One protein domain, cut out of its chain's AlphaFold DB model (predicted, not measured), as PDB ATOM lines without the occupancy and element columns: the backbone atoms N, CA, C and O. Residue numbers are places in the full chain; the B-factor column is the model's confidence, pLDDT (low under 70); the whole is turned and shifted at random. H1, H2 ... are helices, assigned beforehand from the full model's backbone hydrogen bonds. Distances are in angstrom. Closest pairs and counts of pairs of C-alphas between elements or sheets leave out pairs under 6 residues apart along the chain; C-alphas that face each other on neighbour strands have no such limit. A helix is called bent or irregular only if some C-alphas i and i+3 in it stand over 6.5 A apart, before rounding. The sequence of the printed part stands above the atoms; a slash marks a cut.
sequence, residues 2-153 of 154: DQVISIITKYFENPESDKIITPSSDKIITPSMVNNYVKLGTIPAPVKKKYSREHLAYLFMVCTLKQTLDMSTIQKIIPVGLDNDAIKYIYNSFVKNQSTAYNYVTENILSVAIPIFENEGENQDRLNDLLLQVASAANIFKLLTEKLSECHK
ATOM      1  N   ASP A   2     140.407 227.296 210.908       84.81
ATOM      2  CA  ASP A   2     140.333 226.224 211.919       84.81
ATOM      3  C   ASP A   2     139.314 226.498 213.032       84.81
ATOM      4  O   ASP A   2     138.518 225.630 213.363       84.81
ATOM      5  N   GLN A   3     139.245 227.738 213.529       87.25
ATOM      6  CA  GLN A   3     138.209 228.147 214.489       87.25
ATOM      7  C   GLN A   3     136.782 227.988 213.939       87.25
ATOM      8  O   GLN A   3     135.883 227.603 214.672       87.25
ATOM      9  N   VAL A   4     136.567 228.262 212.649       86.88
ATOM     10  CA  VAL A   4     135.249 228.134 212.002       86.88
ATOM     11  C   VAL A   4     134.846 226.671 211.912       86.88
ATOM     12  O   VAL A   4     133.726 226.325 212.262       86.88
ATOM     13  N   ILE A   5     135.782 225.817 211.496       88.06
ATOM     14  CA  ILE A   5     135.579 224.368 211.444       88.06
ATOM     15  C   ILE A   5     135.272 223.850 212.843       88.06
ATOM     16  O   ILE A   5     134.259 223.199 213.021       88.06
ATOM     17  N   SER A   6     136.068 224.226 213.846       87.31
ATOM     18  CA  SER A   6     135.849 223.816 215.235       87.31
ATOM     19  C   SER A   6     134.470 224.223 215.765       87.31
ATOM     20  O   SER A   6     133.802 223.401 216.388       87.31
ATOM     21  N   ILE A   7     134.013 225.451 215.490       86.88
ATOM     22  CA  ILE A   7     132.676 225.916 215.892       86.88
ATOM     23  C   ILE A   7     131.580 225.081 215.225       86.88
ATOM     24  O   ILE A   7     130.648 224.650 215.898       86.88
ATOM     25  N   ILE A   8     131.689 224.850 213.916       85.56
ATOM     26  CA  ILE A   8     130.682 224.106 213.155       85.56
ATOM     27  C   ILE A   8     130.664 222.640 213.585       85.56
ATOM     28  O   ILE A   8     129.603 222.112 213.895       85.56
ATOM     29  N   THR A   9     131.828 222.001 213.671       83.88
ATOM     30  CA  THR A   9     131.979 220.626 214.152       83.88
ATOM     31  C   THR A   9     131.350 220.464 215.532       83.88
ATOM     32  O   THR A   9     130.477 219.625 215.699       83.88
ATOM     33  N   LYS A  10     131.677 221.344 216.488       83.25
ATOM     34  CA  LYS A  10     131.095 221.297 217.835       83.25
ATOM     35  C   LYS A  10     129.573 221.464 217.842       83.25
ATOM     36  O   LYS A  10     128.907 220.869 218.679       83.25
ATOM     37  N   TYR A  11     129.027 222.295 216.956       80.50
ATOM     38  CA  TYR A  11     127.581 222.483 216.854       80.50
ATOM     39  C   TYR A  11     126.873 221.196 216.415       80.50
ATOM     40  O   TYR A  11     125.861 220.830 217.002       80.50
ATOM     41  N   PHE A  12     127.411 220.503 215.412       74.75
ATOM     42  CA  PHE A  12     126.792 219.285 214.895       74.75
ATOM     43  C   PHE A  12     127.109 218.026 215.721       74.75
ATOM     44  O   PHE A  12     126.323 217.088 215.709       74.75
ATOM     45  N   GLU A  13     128.223 218.005 216.455       75.19
ATOM     46  CA  GLU A  13     128.586 216.926 217.388       75.19
ATOM     47  C   GLU A  13     127.991 217.124 218.792       75.19
ATOM     48  O   GLU A  13     128.350 216.393 219.714       75.19
ATOM     49  N   ASN A  14     127.137 218.136 218.999       68.06
ATOM     50  CA  ASN A  14     126.673 218.511 220.332       68.06
ATOM     51  C   ASN A  14     126.024 217.306 221.055       68.06
ATOM     52  O   ASN A  14     124.962 216.859 220.628       68.06
ATOM     53  N   PRO A  15     126.597 216.808 222.166       54.66
ATOM     54  CA  PRO A  15     126.094 215.630 222.874       54.66
ATOM     55  C   PRO A  15     124.768 215.857 223.617       54.66
ATOM     56  O   PRO A  15     124.181 214.891 224.098       54.66
ATOM     57  N   GLU A  16     124.296 217.105 223.729       56.16
ATOM     58  CA  GLU A  16     122.926 217.408 224.174       56.16
ATOM     59  C   GLU A  16     121.879 217.176 223.073       56.16
ATOM     60  O   GLU A  16     120.682 217.194 223.354       56.16
ATOM     61  N   SER A  17     122.303 216.976 221.821       57.44
ATOM     62  CA  SER A  17     121.395 216.547 220.760       57.44
ATOM     63  C   SER A  17     121.037 215.071 220.924       57.44
ATOM     64  O   SER A  17     121.812 214.273 221.453       57.44
ATOM     65  N   ASP A  18     119.813 214.731 220.530       57.88
ATOM     66  CA  ASP A  18     119.213 213.421 220.753       57.88
ATOM     67  C   ASP A  18     120.120 212.312 220.195       57.88
ATOM     68  O   ASP A  18     120.444 212.310 219.004       57.88
ATOM     69  N   LYS A  19     120.561 211.381 221.054       57.09
ATOM     70  CA  LYS A  19     121.571 210.350 220.723       57.09
ATOM     71  C   LYS A  19     121.168 209.468 219.537       57.09
ATOM     72  O   LYS A  19     122.012 208.795 218.954       57.09
ATOM     73  N   ILE A  20     119.878 209.453 219.204       57.78
ATOM     74  CA  ILE A  20     119.306 208.712 218.079       57.78
ATOM     75  C   ILE A  20     119.510 209.464 216.745       57.78
ATOM     76  O   ILE A  20     119.571 208.835 215.693       57.78
ATOM     77  N   ILE A  21     119.644 210.797 216.768       62.16
ATOM     78  CA  ILE A  21     119.693 211.673 215.578       62.16
ATOM     79  C   ILE A  21     121.091 212.301 215.373       62.16
ATOM     80  O   ILE A  21     121.348 212.945 214.354       62.16
ATOM     81  N   THR A  22     122.042 212.081 216.286       58.00
ATOM     82  CA  THR A  22     123.432 212.530 216.109       58.00
ATOM     83  C   THR A  22     124.088 211.877 214.885       58.00
ATOM     84  O   THR A  22     124.139 210.645 214.818       58.00
ATOM     85  N   PRO A  23     124.636 212.661 213.934       56.91
ATOM     86  CA  PRO A  23     125.391 212.114 212.812       56.91
ATOM     87  C   PRO A  23     126.579 211.283 213.313       56.91
ATOM     88  O   PRO A  23     127.264 211.677 214.259       56.91
ATOM     89  N   SER A  24     126.861 210.153 212.659       53.03
ATOM     90  CA  SER A  24     128.116 209.426 212.871       53.03
ATOM     91  C   SER A  24     129.310 210.323 212.524       53.03
ATOM     92  O   SER A  24     129.193 211.207 211.679       53.03
ATOM     93  N   SER A  25     130.454 210.078 213.169       50.59
ATOM     94  CA  SER A  25     131.695 210.880 213.225       50.59
ATOM     95  C   SER A  25     132.375 211.277 211.899       50.59
ATOM     96  O   SER A  25     133.542 211.680 211.896       50.59
ATOM     97  N   ASP A  26     131.714 211.120 210.756       55.91
ATOM     98  CA  ASP A  26     132.226 211.578 209.476       55.91
ATOM     99  C   ASP A  26     132.347 213.101 209.472       55.91
ATOM    100  O   ASP A  26     131.483 213.832 209.953       55.91
ATOM    101  N   LYS A  27     133.477 213.589 208.947       61.12
ATOM    102  CA  LYS A  27     133.855 215.006 208.997       61.12
ATOM    103  C   LYS A  27     132.779 215.882 208.364       61.12
ATOM    104  O   LYS A  27     132.727 216.057 207.151       61.12
ATOM    105  N   ILE A  28     132.009 216.511 209.239       72.19
ATOM    106  CA  ILE A  28     130.855 217.357 208.936       72.19
ATOM    107  C   ILE A  28     131.245 218.550 208.053       72.19
ATOM    108  O   ILE A  28     130.468 219.007 207.216       72.19
ATOM    109  N   ILE A  29     132.481 219.039 208.197       85.31
ATOM    110  CA  ILE A  29     133.044 220.090 207.353       85.31
ATOM    111  C   ILE A  29     134.577 220.005 207.295       85.31
ATOM    112  O   ILE A  29     135.237 219.618 208.260       85.31
ATOM    113  N   THR A  30     135.170 220.399 206.164       89.44
ATOM    114  CA  THR A  30     136.631 220.469 205.976       89.44
ATOM    115  C   THR A  30     137.074 221.835 205.429       89.44
ATOM    116  O   THR A  30     136.267 222.535 204.810       89.44
ATOM    117  N   PRO A  31     138.361 222.224 205.577       90.31
ATOM    118  CA  PRO A  31     138.897 223.454 204.980       90.31
ATOM    119  C   PRO A  31     138.636 223.553 203.471       90.31
ATOM    120  O   PRO A  31     138.258 224.605 202.955       90.31
ATOM    121  N   SER A  32     138.802 222.435 202.762       90.50
ATOM    122  CA  SER A  32     138.579 222.351 201.318       90.50
ATOM    123  C   SER A  32     137.115 222.582 200.952       90.50
ATOM    124  O   SER A  32     136.852 223.295 199.989       90.50
ATOM    125  N   MET A  33     136.162 222.061 201.735       91.38
ATOM    126  CA  MET A  33     134.732 222.323 201.519       91.38
ATOM    127  C   MET A  33     134.403 223.807 201.677       91.38
ATOM    128  O   MET A  33     133.786 224.381 200.785       91.38
ATOM    129  N   VAL A  34     134.888 224.454 202.745       92.31
ATOM    130  CA  VAL A  34     134.700 225.903 202.950       92.31
ATOM    131  C   VAL A  34     135.252 226.688 201.760       92.31
ATOM    132  O   VAL A  34     134.573 227.560 201.222       92.31
ATOM    133  N   ASN A  35     136.461 226.355 201.302       92.62
ATOM    134  CA  ASN A  35     137.060 226.998 200.133       92.62
ATOM    135  C   ASN A  35     136.247 226.765 198.854       92.62
ATOM    136  O   ASN A  35     136.102 227.688 198.055       92.62
ATOM    137  N   ASN A  36     135.708 225.562 198.655       93.00
ATOM    138  CA  ASN A  36     134.866 225.251 197.504       93.00
ATOM    139  C   ASN A  36     133.576 226.075 197.520       93.00
ATOM    140  O   ASN A  36     133.204 226.617 196.485       93.00
ATOM    141  N   TYR A  37     132.944 226.250 198.680       93.19
ATOM    142  CA  TYR A  37     131.747 227.087 198.800       93.19
ATOM    143  C   TYR A  37     132.029 228.568 198.528       93.19
ATOM    144  O   TYR A  37     131.219 229.230 197.883       93.19
ATOM    145  N   VAL A  38     133.191 229.090 198.950       92.56
ATOM    146  CA  VAL A  38     133.611 230.458 198.587       92.56
ATOM    147  C   VAL A  38     133.818 230.569 197.075       92.56
ATOM    148  O   VAL A  38     133.312 231.496 196.453       92.56
ATOM    149  N   LYS A  39     134.541 229.617 196.465       91.56
ATOM    150  CA  LYS A  39     134.836 229.626 195.021       91.56
ATOM    151  C   LYS A  39     133.582 229.527 194.157       91.56
ATOM    152  O   LYS A  39     133.522 230.158 193.111       91.56
ATOM    153  N   LEU A  40     132.605 228.734 194.590       89.69
ATOM    154  CA  LEU A  40     131.326 228.568 193.902       89.69
ATOM    155  C   LEU A  40     130.358 229.729 194.164       89.69
ATOM    156  O   LEU A  40     129.290 229.757 193.562       89.69
ATOM    157  N   GLY A  41     130.703 230.677 195.045       88.06
ATOM    158  CA  GLY A  41     129.838 231.803 195.393       88.06
ATOM    159  C   GLY A  41     128.602 231.386 196.190       88.06
ATOM    160  O   GLY A  41     127.572 232.042 196.110       88.06
ATOM    161  N   THR A  42     128.666 230.272 196.921       89.25
ATOM    162  CA  THR A  42     127.580 229.809 197.802       89.25
ATOM    163  C   THR A  42     127.655 230.436 199.189       89.25
ATOM    164  O   THR A  42     126.664 230.475 199.911       89.25
ATOM    165  N   ILE A  43     128.840 230.915 199.567       92.56
ATOM    166  CA  ILE A  43     129.064 231.709 200.773       92.56
ATOM    167  C   ILE A  43     129.929 232.927 200.409       92.56
ATOM    168  O   ILE A  43     130.764 232.826 199.504       92.56
ATOM    169  N   PRO A  44     129.774 234.070 201.098       92.25
ATOM    170  CA  PRO A  44     130.614 235.239 200.860       92.25
ATOM    171  C   PRO A  44     132.093 234.959 201.173       92.25
ATOM    172  O   PRO A  44     132.435 234.124 202.015       92.25
ATOM    173  N   ALA A  45     132.986 235.673 200.484       93.19
ATOM    174  CA  ALA A  45     134.417 235.578 200.735       93.19
ATOM    175  C   ALA A  45     134.787 236.221 202.089       93.19
ATOM    176  O   ALA A  45     134.322 237.322 202.392       93.19
ATOM    177  N   PRO A  46     135.675 235.593 202.881       93.12
ATOM    178  CA  PRO A  46     136.058 236.116 204.186       93.12
ATOM    179  C   PRO A  46     136.827 237.436 204.071       93.12
ATOM    180  O   PRO A  46     137.766 237.575 203.281       93.12
ATOM    181  N   VAL A  47     136.518 238.391 204.947       92.44
ATOM    182  CA  VAL A  47     137.180 239.703 204.974       92.44
ATOM    183  C   VAL A  47     138.498 239.591 205.736       92.44
ATOM    184  O   VAL A  47     138.513 239.320 206.934       92.44
ATOM    185  N   LYS A  48     139.638 239.793 205.060       91.25
ATOM    186  CA  LYS A  48     140.984 239.649 205.660       91.25
ATOM    187  C   LYS A  48     141.177 238.293 206.369       91.25
ATOM    188  O   LYS A  48     141.749 238.232 207.454       91.25
ATOM    189  N   LYS A  49     140.669 237.207 205.765       86.88
ATOM    190  CA  LYS A  49     140.651 235.835 206.328       86.88
ATOM    191  C   LYS A  49     139.814 235.672 207.611       86.88
ATOM    192  O   LYS A  49     139.893 234.624 208.256       86.88
ATOM    193  N   LYS A  50     139.011 236.673 207.981       88.69
ATOM    194  CA  LYS A  50     138.080 236.609 209.110       88.69
ATOM    195  C   LYS A  50     136.693 236.217 208.616       88.69
ATOM    196  O   LYS A  50     136.199 236.756 207.629       88.69
ATOM    197  N   TYR A  51     136.087 235.284 209.337       93.50
ATOM    198  CA  TYR A  51     134.721 234.829 209.118       93.50
ATOM    199  C   TYR A  51     133.844 235.475 210.181       93.50
ATOM    200  O   TYR A  51     134.146 235.401 211.372       93.50
ATOM    201  N   SER A  52     132.800 236.154 209.736       92.81
ATOM    202  CA  SER A  52     131.822 236.813 210.597       92.81
ATOM    203  C   SER A  52     130.625 235.898 210.879       92.81
ATOM    204  O   SER A  52     130.566 234.767 210.392       92.81
ATOM    205  N   ARG A  53     129.656 236.379 211.665       91.75
ATOM    206  CA  ARG A  53     128.438 235.618 211.986       91.75
ATOM    207  C   ARG A  53     127.608 235.316 210.741       91.75
ATOM    208  O   ARG A  53     127.044 234.236 210.643       91.75
ATOM    209  N   GLU A  54     127.615 236.222 209.771       92.38
ATOM    210  CA  GLU A  54     126.978 236.036 208.471       92.38
ATOM    211  C   GLU A  54     127.582 234.825 207.751       92.38
ATOM    212  O   GLU A  54     126.857 233.934 207.318       92.38
ATOM    213  N   HIS A  55     128.916 234.714 207.715       93.38
ATOM    214  CA  HIS A  55     129.582 233.555 207.115       93.38
ATOM    215  C   HIS A  55     129.201 232.248 207.818       93.38
ATOM    216  O   HIS A  55     129.014 231.231 207.154       93.38
ATOM    217  N   LEU A  56     129.084 232.267 209.150       92.50
ATOM    218  CA  LEU A  56     128.658 231.097 209.917       92.50
ATOM    219  C   LEU A  56     127.213 230.704 209.590       92.50
ATOM    220  O   LEU A  56     126.957 229.522 209.388       92.50
ATOM    221  N   ALA A  57     126.294 231.667 209.475       93.19
ATOM    222  CA  ALA A  57     124.906 231.405 209.096       93.19
ATOM    223  C   ALA A  57     124.820 230.700 207.734       93.19
ATOM    224  O   ALA A  57     124.192 229.646 207.626       93.19
ATOM    225  N   TYR A  58     125.523 231.217 206.720       94.12
ATOM    226  CA  TYR A  58     125.627 230.562 205.413       94.12
ATOM    227  C   TYR A  58     126.209 229.149 205.524       94.12
ATOM    228  O   TYR A  58     125.653 228.208 204.965       94.12
ATOM    229  N   LEU A  59     127.308 228.976 206.266       92.75
ATOM    230  CA  LEU A  59     127.953 227.673 206.418       92.75
ATOM    231  C   LEU A  59     127.043 226.639 207.089       92.75
ATOM    232  O   LEU A  59     126.991 225.509 206.612       92.75
ATOM    233  N   PHE A  60     126.299 227.005 208.135       90.50
ATOM    234  CA  PHE A  60     125.348 226.096 208.781       90.50
ATOM    235  C   PHE A  60     124.255 225.632 207.820       90.50
ATOM    236  O   PHE A  60     123.986 224.432 207.725       90.50
ATOM    237  N   MET A  61     123.666 226.563 207.070       92.75
ATOM    238  CA  MET A  61     122.615 226.225 206.115       92.75
ATOM    239  C   MET A  61     123.156 225.361 204.969       92.75
ATOM    240  O   MET A  61     122.596 224.309 204.677       92.75
ATOM    241  N   VAL A  62     124.283 225.746 204.357       92.06
ATOM    242  CA  VAL A  62     124.874 225.010 203.226       92.06
ATOM    243  C   VAL A  62     125.319 223.609 203.647       92.06
ATOM    244  O   VAL A  62     125.014 222.653 202.940       92.06
ATOM    245  N   CYS A  63     125.988 223.449 204.795       87.69
ATOM    246  CA  CYS A  63     126.438 222.127 205.253       87.69
ATOM    247  C   CYS A  63     125.265 221.191 205.574       87.69
ATOM    248  O   CYS A  63     125.361 219.989 205.337       87.69
ATOM    249  N   THR A  64     124.146 221.740 206.053       87.56
ATOM    250  CA  THR A  64     122.928 220.959 206.307       87.56
ATOM    251  C   THR A  64     122.249 220.555 204.996       87.56
ATOM    252  O   THR A  64     121.959 219.385 204.773       87.56
ATOM    253  N   LEU A  65     122.030 221.513 204.093       89.50
ATOM    254  CA  LEU A  65     121.227 221.310 202.886       89.50
ATOM    255  C   LEU A  65     121.967 220.564 201.769       89.50
ATOM    256  O   LEU A  65     121.341 219.872 200.969       89.50
ATOM    257  N   LYS A  66     123.300 220.662 201.699       87.56
ATOM    258  CA  LYS A  66     124.103 220.047 200.626       87.56
ATOM    259  C   LYS A  66     124.044 218.517 200.607       87.56
ATOM    260  O   LYS A  66     124.400 217.927 199.584       87.56
ATOM    261  N   GLN A  67     123.597 217.883 201.689       82.88
ATOM    262  CA  GLN A  67     123.418 216.429 201.752       82.88
ATOM    263  C   GLN A  67     122.308 215.937 200.813       82.88
ATOM    264  O   GLN A  67     122.420 214.847 200.259       82.88
ATOM    265  N   THR A  68     121.274 216.753 200.583       84.81
ATOM    266  CA  THR A  68     120.100 216.384 199.772       84.81
ATOM    267  C   THR A  68     119.887 217.294 198.566       84.81
ATOM    268  O   THR A  68     119.304 216.855 197.580       84.81
ATOM    269  N   LEU A  69     120.390 218.532 198.601       88.44
ATOM    270  CA  LEU A  69     120.248 219.502 197.517       88.44
ATOM    271  C   LEU A  69     121.521 219.656 196.673       88.44
ATOM    272  O   LEU A  69     122.669 219.571 197.144       88.44
ATOM    273  N   ASP A  70     121.304 219.926 195.384       88.00
ATOM    274  CA  ASP A  70     122.354 220.375 194.477       88.00
ATOM    275  C   ASP A  70     122.749 221.837 194.769       88.00
ATOM    276  O   ASP A  70     122.030 222.590 195.432       88.00
ATOM    277  N   MET A  71     123.935 222.240 194.303       87.88
ATOM    278  CA  MET A  71     124.462 223.571 194.611       87.88
ATOM    279  C   MET A  71     123.625 224.696 193.990       87.88
ATOM    280  O   MET A  71     123.481 225.756 194.594       87.88
ATOM    281  N   SER A  72     123.054 224.457 192.808       87.62
ATOM    282  CA  SER A  72     122.259 225.454 192.093       87.62
ATOM    283  C   SER A  72     120.964 225.776 192.839       87.62
ATOM    284  O   SER A  72     120.611 226.944 192.989       87.62
ATOM    285  N   THR A  73     120.302 224.761 193.394       89.50
ATOM    286  CA  THR A  73     119.097 224.921 194.207       89.50
ATOM    287  C   THR A  73     119.409 225.642 195.516       89.50
ATOM    288  O   THR A  73     118.680 226.552 195.903       89.50
ATOM    289  N   ILE A  74     120.529 225.313 196.170       91.50
ATOM    290  CA  ILE A  74     120.947 225.998 197.404       91.50
ATOM    291  C   ILE A  74     121.167 227.495 197.158       91.50
ATOM    292  O   ILE A  74     120.715 228.305 197.960       91.50
ATOM    293  N   GLN A  75     121.800 227.878 196.047       90.25
ATOM    294  CA  GLN A  75     122.030 229.290 195.715       90.25
ATOM    295  C   GLN A  75     120.740 230.071 195.444       90.25
ATOM    296  O   GLN A  75     120.699 231.272 195.697       90.25
ATOM    297  N   LYS A  76     119.686 229.402 194.963       88.00
ATOM    298  CA  LYS A  76     118.363 230.015 194.785       88.00
ATOM    299  C   LYS A  76     117.663 230.263 196.118       88.00
ATOM    300  O   LYS A  76     117.110 231.336 196.328       88.00
ATOM    301  N   ILE A  77     117.711 229.282 197.019       88.62
ATOM    302  CA  ILE A  77     117.070 229.368 198.340       88.62
ATOM    303  C   ILE A  77     117.842 230.325 199.262       88.62
ATOM    304  O   ILE A  77     117.249 231.006 200.096       88.62
ATOM    305  N   ILE A  78     119.169 230.382 199.112       90.69
ATOM    306  CA  ILE A  78     120.077 231.153 199.964       90.69
ATOM    307  C   ILE A  78     121.004 232.016 199.091       90.69
ATOM    308  O   ILE A  78     122.190 231.699 198.933       90.69
ATOM    309  N   PRO A  79     120.490 233.113 198.511       89.50
ATOM    310  CA  PRO A  79     121.306 233.981 197.679       89.50
ATOM    311  C   PRO A  79     122.411 234.664 198.493       89.50
ATOM    312  O   PRO A  79     122.245 235.002 199.667       89.50
ATOM    313  N   VAL A  80     123.565 234.866 197.858       89.62
ATOM    314  CA  VAL A  80     124.713 235.591 198.425       89.62
ATOM    315  C   VAL A  80     124.642 237.066 198.029       89.62
ATOM    316  O   VAL A  80     124.145 237.401 196.959       89.62
ATOM    317  N   GLY A  81     125.158 237.954 198.884       86.62
ATOM    318  CA  GLY A  81     125.156 239.406 198.643       86.62
ATOM    319  C   GLY A  81     123.933 240.129 199.212       86.62
ATOM    320  O   GLY A  81     123.712 241.297 198.904       86.62
ATOM    321  N   LEU A  82     123.156 239.437 200.042       88.38
ATOM    322  CA  LEU A  82     122.064 240.012 200.814       88.38
ATOM    323  C   LEU A  82     122.586 240.903 201.948       88.38
ATOM    324  O   LEU A  82     123.696 240.709 202.448       88.38
ATOM    325  N   ASP A  83     121.755 241.848 202.379       92.56
ATOM    326  CA  ASP A  83     121.996 242.578 203.620       92.56
ATOM    327  C   ASP A  83     121.778 241.692 204.863       92.56
ATOM    328  O   ASP A  83     121.271 240.567 204.799       92.56
ATOM    329  N   ASN A  84     122.183 242.205 206.025       90.25
ATOM    330  CA  ASN A  84     122.138 241.456 207.280       90.25
ATOM    331  C   ASN A  84     120.718 241.067 207.712       90.25
ATOM    332  O   ASN A  84     120.544 240.009 208.323       90.25
ATOM    333  N   ASP A  85     119.713 241.889 207.411       93.69
ATOM    334  CA  ASP A  85     118.334 241.623 207.815       93.69
ATOM    335  C   ASP A  85     117.729 240.506 206.961       93.69
ATOM    336  O   ASP A  85     117.100 239.587 207.494       93.69
ATOM    337  N   ALA A  86     118.012 240.508 205.659       93.25
ATOM    338  CA  ALA A  86     117.638 239.435 204.751       93.25
ATOM    339  C   ALA A  86     118.340 238.109 205.101       93.25
ATOM    340  O   ALA A  86     117.682 237.067 205.165       93.25
ATOM    341  N   ILE A  87     119.642 238.129 205.420       93.56
ATOM    342  CA  ILE A  87     120.371 236.930 205.882       93.56
ATOM    343  C   ILE A  87     119.726 236.370 207.151       93.56
ATOM    344  O   ILE A  87     119.477 235.166 207.252       93.56
ATOM    345  N   LYS A  88     119.423 237.240 208.121       94.81
ATOM    346  CA  LYS A  88     118.777 236.853 209.376       94.81
ATOM    347  C   LYS A  88     117.391 236.254 209.138       94.81
ATOM    348  O   LYS A  88     117.052 235.255 209.770       94.81
ATOM    349  N   TYR A  89     116.602 236.832 208.234       95.25
ATOM    350  CA  TYR A  89     115.287 236.308 207.870       95.25
ATOM    351  C   TYR A  89     115.378 234.887 207.295       95.25
ATOM    352  O   TYR A  89     114.693 233.986 207.782       95.25
ATOM    353  N   ILE A  90     116.265 234.666 206.318       95.06
ATOM    354  CA  ILE A  90     116.461 233.346 205.699       95.06
ATOM    355  C   ILE A  90     116.961 232.338 206.732       95.06
ATOM    356  O   ILE A  90     116.416 231.242 206.824       95.06
ATOM    357  N   TYR A  91     117.942 232.717 207.556       95.12
ATOM    358  CA  TYR A  91     118.467 231.841 208.599       95.12
ATOM    359  C   TYR A  91     117.390 231.447 209.620       95.12
ATOM    360  O   TYR A  91     117.254 230.274 209.953       95.12
ATOM    361  N   ASN A  92     116.564 232.394 210.070       95.81
ATOM    362  CA  ASN A  92     115.456 232.095 210.979       95.81
ATOM    363  C   ASN A  92     114.403 231.188 210.327       95.81
ATOM    364  O   ASN A  92     113.874 230.291 210.983       95.81
ATOM    365  N   SER A  93     114.114 231.394 209.038       95.50
ATOM    366  CA  SER A  93     113.237 230.507 208.270       95.50
ATOM    367  C   SER A  93     113.825 229.097 208.176       95.50
ATOM    368  O   SER A  93     113.118 228.120 208.420       95.50
ATOM    369  N   PHE A  94     115.126 228.974 207.905       94.25
ATOM    370  CA  PHE A  94     115.841 227.700 207.913       94.25
ATOM    371  C   PHE A  94     115.729 226.997 209.273       94.25
ATOM    372  O   PHE A  94     115.291 225.852 209.316       94.25
ATOM    373  N   VAL A  95     116.031 227.688 210.379       92.94
ATOM    374  CA  VAL A  95     115.937 227.124 211.740       92.94
ATOM    375  C   VAL A  95     114.512 226.669 212.052       92.94
ATOM    376  O   VAL A  95     114.312 225.576 212.579       92.94
ATOM    377  N   LYS A  96     113.501 227.466 211.684       95.00
ATOM    378  CA  LYS A  96     112.092 227.096 211.861       95.00
ATOM    379  C   LYS A  96     111.748 225.822 211.088       95.00
ATOM    380  O   LYS A  96     111.165 224.912 211.662       95.00
ATOM    381  N   ASN A  97     112.115 225.741 209.808       93.31
ATOM    382  CA  ASN A  97     111.850 224.557 208.986       93.31
ATOM    383  C   ASN A  97     112.608 223.324 209.492       93.31
ATOM    384  O   ASN A  97     112.044 222.233 209.506       93.31
ATOM    385  N   GLN A  98     113.844 223.497 209.966       88.88
ATOM    386  CA  GLN A  98     114.620 222.427 210.587       88.88
ATOM    387  C   GLN A  98     113.930 221.903 211.853       88.88
ATOM    388  O   GLN A  98     113.791 220.695 212.006       88.88
ATOM    389  N   SER A  99     113.440 222.793 212.721       89.19
ATOM    390  CA  SER A  99     112.688 222.403 213.920       89.19
ATOM    391  C   SER A  99     111.366 221.713 213.576       89.19
ATOM    392  O   SER A  99     111.039 220.707 214.196       89.19
ATOM    393  N   THR A 100     110.627 222.197 212.573       91.88
ATOM    394  CA  THR A 100     109.399 221.536 212.105       91.88
ATOM    395  C   THR A 100     109.687 220.124 211.594       91.88
ATOM    396  O   THR A 100     108.988 219.186 211.968       91.88
ATOM    397  N   ALA A 101     110.721 219.959 210.762       88.19
ATOM    398  CA  ALA A 101     111.110 218.655 210.228       88.19
ATOM    399  C   ALA A 101     111.577 217.703 211.336       88.19
ATOM    400  O   ALA A 101     111.189 216.536 211.338       88.19
ATOM    401  N   TYR A 102     112.358 218.210 212.294       85.56
ATOM    402  CA  TYR A 102     112.782 217.454 213.468       85.56
ATOM    403  C   TYR A 102     111.572 216.939 214.247       85.56
ATOM    404  O   TYR A 102     111.436 215.732 214.406       85.56
ATOM    405  N   ASN A 103     110.650 217.827 214.634       87.69
ATOM    406  CA  ASN A 103     109.465 217.453 215.406       87.69
ATOM    407  C   ASN A 103     108.619 216.402 214.675       87.69
ATOM    408  O   ASN A 103     108.236 215.394 215.268       87.69
ATOM    409  N   TYR A 104     108.405 216.591 213.368       86.56
ATOM    410  CA  TYR A 104     107.691 215.630 212.531       86.56
ATOM    411  C   TYR A 104     108.349 214.242 212.558       86.56
ATOM    412  O   TYR A 104     107.671 213.235 212.750       86.56
ATOM    413  N   VAL A 105     109.673 214.172 212.404       82.69
ATOM    414  CA  VAL A 105     110.414 212.904 212.475       82.69
ATOM    415  C   VAL A 105     110.330 212.304 213.875       82.69
ATOM    416  O   VAL A 105     110.068 211.109 214.006       82.69
ATOM    417  N   THR A 106     110.499 213.108 214.925       82.19
ATOM    418  CA  THR A 106     110.500 212.603 216.300       82.19
ATOM    419  C   THR A 106     109.153 212.043 216.733       82.19
ATOM    420  O   THR A 106     109.112 210.979 217.345       82.19
ATOM    421  N   GLU A 107     108.048 212.686 216.357       83.12
ATOM    422  CA  GLU A 107     106.703 212.207 216.688       83.12
ATOM    423  C   GLU A 107     106.401 210.851 216.030       83.12
ATOM    424  O   GLU A 107     105.797 209.975 216.654       83.12
ATOM    425  N   ASN A 108     106.865 210.645 214.792       79.94
ATOM    426  CA  ASN A 108     106.556 209.446 214.010       79.94
ATOM    427  C   ASN A 108     107.538 208.285 214.232       79.94
ATOM    428  O   ASN A 108     107.123 207.130 214.216       79.94
ATOM    429  N   ILE A 109     108.832 208.567 214.407       82.94
ATOM    430  CA  ILE A 109     109.882 207.537 214.439       82.94
ATOM    431  C   ILE A 109     110.365 207.272 215.864       82.94
ATOM    432  O   ILE A 109     110.491 206.110 216.247       82.94
ATOM    433  N   LEU A 110     110.612 208.306 216.678       79.06
ATOM    434  CA  LEU A 110     111.171 208.090 218.020       79.06
ATOM    435  C   LEU A 110     110.169 207.443 218.976       79.06
ATOM    436  O   LEU A 110     110.569 206.636 219.810       79.06
ATOM    437  N   SER A 111     108.873 207.715 218.807       81.12
ATOM    438  CA  SER A 111     107.805 207.044 219.560       81.12
ATOM    439  C   SER A 111     107.811 205.518 219.382       81.12
ATOM    440  O   SER A 111     107.431 204.791 220.300       81.12
ATOM    441  N   VAL A 112     108.295 205.025 218.236       83.81
ATOM    442  CA  VAL A 112     108.467 203.594 217.942       83.81
ATOM    443  C   VAL A 112     109.873 203.110 218.303       83.81
ATOM    444  O   VAL A 112     110.023 202.004 218.820       83.81
ATOM    445  N   ALA A 113     110.900 203.928 218.061       83.75
ATOM    446  CA  ALA A 113     112.297 203.573 218.284       83.75
ATOM    447  C   ALA A 113     112.644 203.421 219.773       83.75
ATOM    448  O   ALA A 113     113.295 202.450 220.150       83.75
ATOM    449  N   ILE A 114     112.196 204.350 220.628       82.88
ATOM    450  CA  ILE A 114     112.545 204.372 222.058       82.88
ATOM    451  C   ILE A 114     112.147 203.057 222.756       82.88
ATOM    452  O   ILE A 114     113.030 202.412 223.323       82.88
ATOM    453  N   PRO A 115     110.899 202.552 222.636       84.69
ATOM    454  CA  PRO A 115     110.523 201.279 223.255       84.69
ATOM    455  C   PRO A 115     111.311 200.063 222.748       84.69
ATOM    456  O   PRO A 115     111.438 199.079 223.476       84.69
ATOM    457  N   ILE A 116     111.799 200.093 221.500       84.56
ATOM    458  CA  ILE A 116     112.623 199.020 220.915       84.56
ATOM    459  C   ILE A 116     114.011 199.010 221.566       84.56
ATOM    460  O   ILE A 116     114.536 197.937 221.850       84.56
ATOM    461  N   PHE A 117     114.587 200.185 221.836       80.12
ATOM    462  CA  PHE A 117     115.892 200.304 222.491       80.12
ATOM    463  C   PHE A 117     115.847 200.060 224.006       80.12
ATOM    464  O   PHE A 117     116.837 199.601 224.567       80.12
ATOM    465  N   GLU A 118     114.726 200.352 224.671       81.88
ATOM    466  CA  GLU A 118     114.588 200.203 226.130       81.88
ATOM    467  C   GLU A 118     114.245 198.774 226.591       81.88
ATOM    468  O   GLU A 118     114.439 198.446 227.759       81.88
ATOM    469  N   ASN A 119     113.746 197.907 225.704       78.62
ATOM    470  CA  ASN A 119     113.405 196.523 226.049       78.62
ATOM    471  C   ASN A 119     114.522 195.556 225.608       78.62
ATOM    472  O   ASN A 119     114.771 195.385 224.417       78.62
ATOM    473  N   GLU A 120     115.165 194.879 226.565       58.22
ATOM    474  CA  GLU A 120     116.354 194.026 226.356       58.22
ATOM    475  C   GLU A 120     116.080 192.634 225.717       58.22
ATOM    476  O   GLU A 120     116.974 191.791 225.678       58.22
ATOM    477  N   GLY A 121     114.877 192.355 225.192       64.56
ATOM    478  CA  GLY A 121     114.509 191.050 224.604       64.56
ATOM    479  C   GLY A 121     113.942 191.131 223.179       64.56
ATOM    480  O   GLY A 121     113.273 192.106 222.861       64.56
ATOM    481  N   GLU A 122     114.228 190.115 222.342       59.88
ATOM    482  CA  GLU A 122     113.677 189.793 220.993       59.88
ATOM    483  C   GLU A 122     113.217 190.970 220.093       59.88
ATOM    484  O   GLU A 122     112.295 190.868 219.292       59.88
ATOM    485  N   ASN A 123     113.893 192.115 220.180       73.38
ATOM    486  CA  ASN A 123     113.554 193.324 219.427       73.38
ATOM    487  C   ASN A 123     114.297 193.437 218.089       73.38
ATOM    488  O   ASN A 123     114.119 194.423 217.376       73.38
ATOM    489  N   GLN A 124     115.117 192.444 217.734       80.75
ATOM    490  CA  GLN A 124     115.949 192.483 216.531       80.75
ATOM    491  C   GLN A 124     115.103 192.589 215.255       80.75
ATOM    492  O   GLN A 124     115.400 193.417 214.398       80.75
ATOM    493  N   ASP A 125     114.014 191.823 215.159       85.69
ATOM    494  CA  ASP A 125     113.117 191.859 213.998       85.69
ATOM    495  C   ASP A 125     112.370 193.194 213.901       85.69
ATOM    496  O   ASP A 125     112.325 193.808 212.838       85.69
ATOM    497  N   ARG A 126     111.888 193.726 215.031       86.25
ATOM    498  CA  ARG A 126     111.234 195.046 215.083       86.25
ATOM    499  C   ARG A 126     112.193 196.185 214.735       86.25
ATOM    500  O   ARG A 126     111.792 197.147 214.083       86.25
ATOM    501  N   LEU A 127     113.450 196.084 215.165       86.88
ATOM    502  CA  LEU A 127     114.501 197.031 214.808       86.88
ATOM    503  C   LEU A 127     114.816 196.960 213.311       86.88
ATOM    504  O   LEU A 127     114.949 198.003 212.674       86.88
ATOM    505  N   ASN A 128     114.896 195.752 212.744       89.19
ATOM    506  CA  ASN A 128     115.094 195.553 211.310       89.19
ATOM    507  C   ASN A 128     113.933 196.149 210.502       89.19
ATOM    508  O   ASN A 128     114.175 196.883 209.545       89.19
ATOM    509  N   ASP A 129     112.688 195.913 210.916       89.25
ATOM    510  CA  ASP A 129     111.506 196.493 210.275       89.25
ATOM    511  C   ASP A 129     111.524 198.025 210.334       89.25
ATOM    512  O   ASP A 129     111.304 198.691 209.318       89.25
ATOM    513  N   LEU A 130     111.842 198.605 211.498       89.06
ATOM    514  CA  LEU A 130     111.957 200.054 211.648       89.06
ATOM    515  C   LEU A 130     113.084 200.622 210.773       89.06
ATOM    516  O   LEU A 130     112.896 201.645 210.115       89.06
ATOM    517  N   LEU A 131     114.233 199.948 210.710       89.56
ATOM    518  CA  LEU A 131     115.350 200.339 209.851       89.56
ATOM    519  C   LEU A 131     114.941 200.343 208.370       89.56
ATOM    520  O   LEU A 131     115.224 201.309 207.658       89.56
ATOM    521  N   LEU A 132     114.234 199.305 207.912       91.12
ATOM    522  CA  LEU A 132     113.718 199.214 206.543       91.12
ATOM    523  C   LEU A 132     112.704 200.325 206.238       91.12
ATOM    524  O   LEU A 132     112.736 200.901 205.146       91.12
ATOM    525  N   GLN A 133     111.835 200.663 207.193       90.06
ATOM    526  CA  GLN A 133     110.868 201.754 207.055       90.06
ATOM    527  C   GLN A 133     111.558 203.118 206.969       90.06
ATOM    528  O   GLN A 133     111.274 203.883 206.046       90.06
ATOM    529  N   VAL A 134     112.500 203.413 207.871       89.75
ATOM    530  CA  VAL A 134     113.251 204.681 207.880       89.75
ATOM    531  C   VAL A 134     114.075 204.838 206.602       89.75
ATOM    532  O   VAL A 134     114.038 205.900 205.980       89.75
ATOM    533  N   ALA A 135     114.762 203.783 206.155       91.25
ATOM    534  CA  ALA A 135     115.523 203.806 204.906       91.25
ATOM    535  C   ALA A 135     114.614 204.054 203.688       91.25
ATOM    536  O   ALA A 135     114.933 204.857 202.808       91.25
ATOM    537  N   SER A 136     113.451 203.399 203.652       92.25
ATOM    538  CA  SER A 136     112.462 203.574 202.581       92.25
ATOM    539  C   SER A 136     111.874 204.990 202.576       92.25
ATOM    540  O   SER A 136     111.785 205.615 201.517       92.25
ATOM    541  N   ALA A 137     111.543 205.538 203.751       90.88
ATOM    542  CA  ALA A 137     111.078 206.915 203.908       90.88
ATOM    543  C   ALA A 137     112.145 207.931 203.472       90.88
ATOM    544  O   ALA A 137     111.828 208.877 202.752       90.88
ATOM    545  N   ALA A 138     113.415 207.717 203.829       89.56
ATOM    546  CA  ALA A 138     114.524 208.571 203.402       89.56
ATOM    547  C   ALA A 138     114.644 208.637 201.870       89.56
ATOM    548  O   ALA A 138     114.807 209.722 201.308       89.56
ATOM    549  N   ASN A 139     114.492 207.501 201.181       91.12
ATOM    550  CA  ASN A 139     114.478 207.463 199.717       91.12
ATOM    551  C   ASN A 139     113.298 208.253 199.132       91.12
ATOM    552  O   ASN A 139     113.485 209.021 198.190       91.12
ATOM    553  N   ILE A 140     112.099 208.115 199.708       92.06
ATOM    554  CA  ILE A 140     110.913 208.876 199.285       92.06
ATOM    555  C   ILE A 140     111.146 210.378 199.469       92.06
ATOM    556  O   ILE A 140     110.922 211.150 198.537       92.06
ATOM    557  N   PHE A 141     111.647 210.809 200.629       90.62
ATOM    558  CA  PHE A 141     111.945 212.221 200.875       90.62
ATOM    559  C   PHE A 141     113.003 212.768 199.923       90.62
ATOM    560  O   PHE A 141     112.872 213.902 199.462       90.62
ATOM    561  N   LYS A 142     114.021 211.972 199.584       89.38
ATOM    562  CA  LYS A 142     115.021 212.358 198.588       89.38
ATOM    563  C   LYS A 142     114.384 212.580 197.212       89.38
ATOM    564  O   LYS A 142     114.579 213.647 196.638       89.38
ATOM    565  N   LEU A 143     113.572 211.638 196.727       89.44
ATOM    566  CA  LEU A 143     112.867 211.771 195.443       89.44
ATOM    567  C   LEU A 143     111.924 212.981 195.425       89.44
ATOM    568  O   LEU A 143     111.886 213.731 194.451       89.44
ATOM    569  N   LEU A 144     111.184 213.210 196.514       90.62
ATOM    570  CA  LEU A 144     110.330 214.392 196.658       90.62
ATOM    571  C   LEU A 144     111.150 215.686 196.635       90.62
ATOM    572  O   LEU A 144     110.759 216.646 195.980       90.62
ATOM    573  N   THR A 145     112.298 215.701 197.311       90.31
ATOM    574  CA  THR A 145     113.215 216.848 197.331       90.31
ATOM    575  C   THR A 145     113.737 217.159 195.930       90.31
ATOM    576  O   THR A 145     113.737 218.320 195.519       90.31
ATOM    577  N   GLU A 146     114.134 216.136 195.171       87.38
ATOM    578  CA  GLU A 146     114.558 216.275 193.775       87.38
ATOM    579  C   GLU A 146     113.417 216.832 192.912       87.38
ATOM    580  O   GLU A 146     113.606 217.833 192.218       87.38
ATOM    581  N   LYS A 147     112.204 216.279 193.036       89.31
ATOM    582  CA  LYS A 147     111.042 216.729 192.261       89.31
ATOM    583  C   LYS A 147     110.638 218.171 192.564       89.31
ATOM    584  O   LYS A 147     110.378 218.945 191.648       89.31
ATOM    585  N   LEU A 148     110.612 218.552 193.839       88.62
ATOM    586  CA  LEU A 148     110.323 219.927 194.251       88.62
ATOM    587  C   LEU A 148     111.418 220.895 193.787       88.62
ATOM    588  O   LEU A 148     111.120 222.025 193.410       88.62
ATOM    589  N   SER A 149     112.675 220.442 193.763       84.56
ATOM    590  CA  SER A 149     113.792 221.233 193.238       84.56
ATOM    591  C   SER A 149     113.670 221.479 191.732       84.56
ATOM    592  O   SER A 149     114.021 222.563 191.275       84.56
ATOM    593  N   GLU A 150     113.164 220.512 190.959       82.75
ATOM    594  CA  GLU A 150     112.856 220.692 189.530       82.75
ATOM    595  C   GLU A 150     111.757 221.729 189.308       82.75
ATOM    596  O   GLU A 150     111.928 222.613 188.478       82.75
ATOM    597  N   CYS A 151     110.672 221.688 190.088       80.38
ATOM    598  CA  CYS A 151     109.596 222.683 189.998       80.38
ATOM    599  C   CYS A 151     110.055 224.114 190.326       80.38
ATOM    600  O   CYS A 151     109.339 225.064 190.036       80.38
ATOM    601  N   HIS A 152     111.227 224.272 190.945       68.00
ATOM    602  CA  HIS A 152     111.852 225.561 191.241       68.00
ATOM    603  C   HIS A 152     112.911 225.974 190.193       68.00
ATOM    604  O   HIS A 152     113.638 226.962 190.370       68.00
ATOM    605  N   LYS A 153     113.089 225.174 189.128       59.50
ATOM    606  CA  LYS A 153     113.982 225.477 187.999       59.50
ATOM    607  C   LYS A 153     113.307 226.279 186.883       59.50
ATOM    608  O   LYS A 153     114.043 227.025 186.237       59.50
TER     609      LYS A 153
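This is residues 2 to 153 of the 154 residues of an uncharacterized protein of Clostridiales bacterium (UniProt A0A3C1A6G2). Two long helices, H5 and H6, form a helical hairpin that touches near its link and opens like a narrow V; beside its open end H3 packs on the first part of H5, with short helices H1, H2 and H4 around H3. The printed part has 152 residues with six named helices, H1 to H6 in chain order, and no named strand: all helix. It is only just loose, close to compact, with a radius of gyration of the C-alphas of 18.0 A, and elongated, spanning 59 by 37 by 27 A.

Find C-alpha 84 at (122.138, 241.456, 207.280); from there H5 runs 46.0 A to residue 118, with a kink of 50 degrees near residue 109. H5 is neither bent nor irregular, but only just: C-alphas 107 and 110 are 6.2 A apart. H6, residues 124 to 151, runs 40.7 A to C-alpha 151 at (109.596, 222.683, 189.998). Look earlier for H3, residues 53 to 65, H1, residues 2 to 12, H2, residues 31 to 39, and H4, residues 71 to 77.

H5, with residues 109 to 116 alone, touches H6 at a shallow tilt of 24 degrees, opposite ways; the closest C-alphas, Ile 116 and Leu 127, are 6.7 A apart. H5 touches H3 at a steep tilt of 42 degrees, closest at C-alphas Ala 57 and Tyr 91, 6.5 A. H1 and H3 only just touch, with 3 pairs of C-alphas within 8 A, closest at Ile 8 and Phe 60, 7.2 A. H2 is close to H3 but not clearly touching, C-alphas Val 34 and Leu 59 being 7.8 A apart. H4 is close to H6 but not clearly touching, with C-alphas Thr 73 and Ser 149 at 6.5 A. Every O i to N i+4 pair is within hydrogen-bond range in H1, H2, H3, H4 and H6; in H5, 27 of 31 are.

The C-alphas farthest apart, Lys 48 and Glu 122, are 58.9 A apart. The printed part has no cut; the links H1 to H2 and H2 to H3 are long. Residues 14 to 27, 120 to 122 and 152 to 153 have pLDDT under 70.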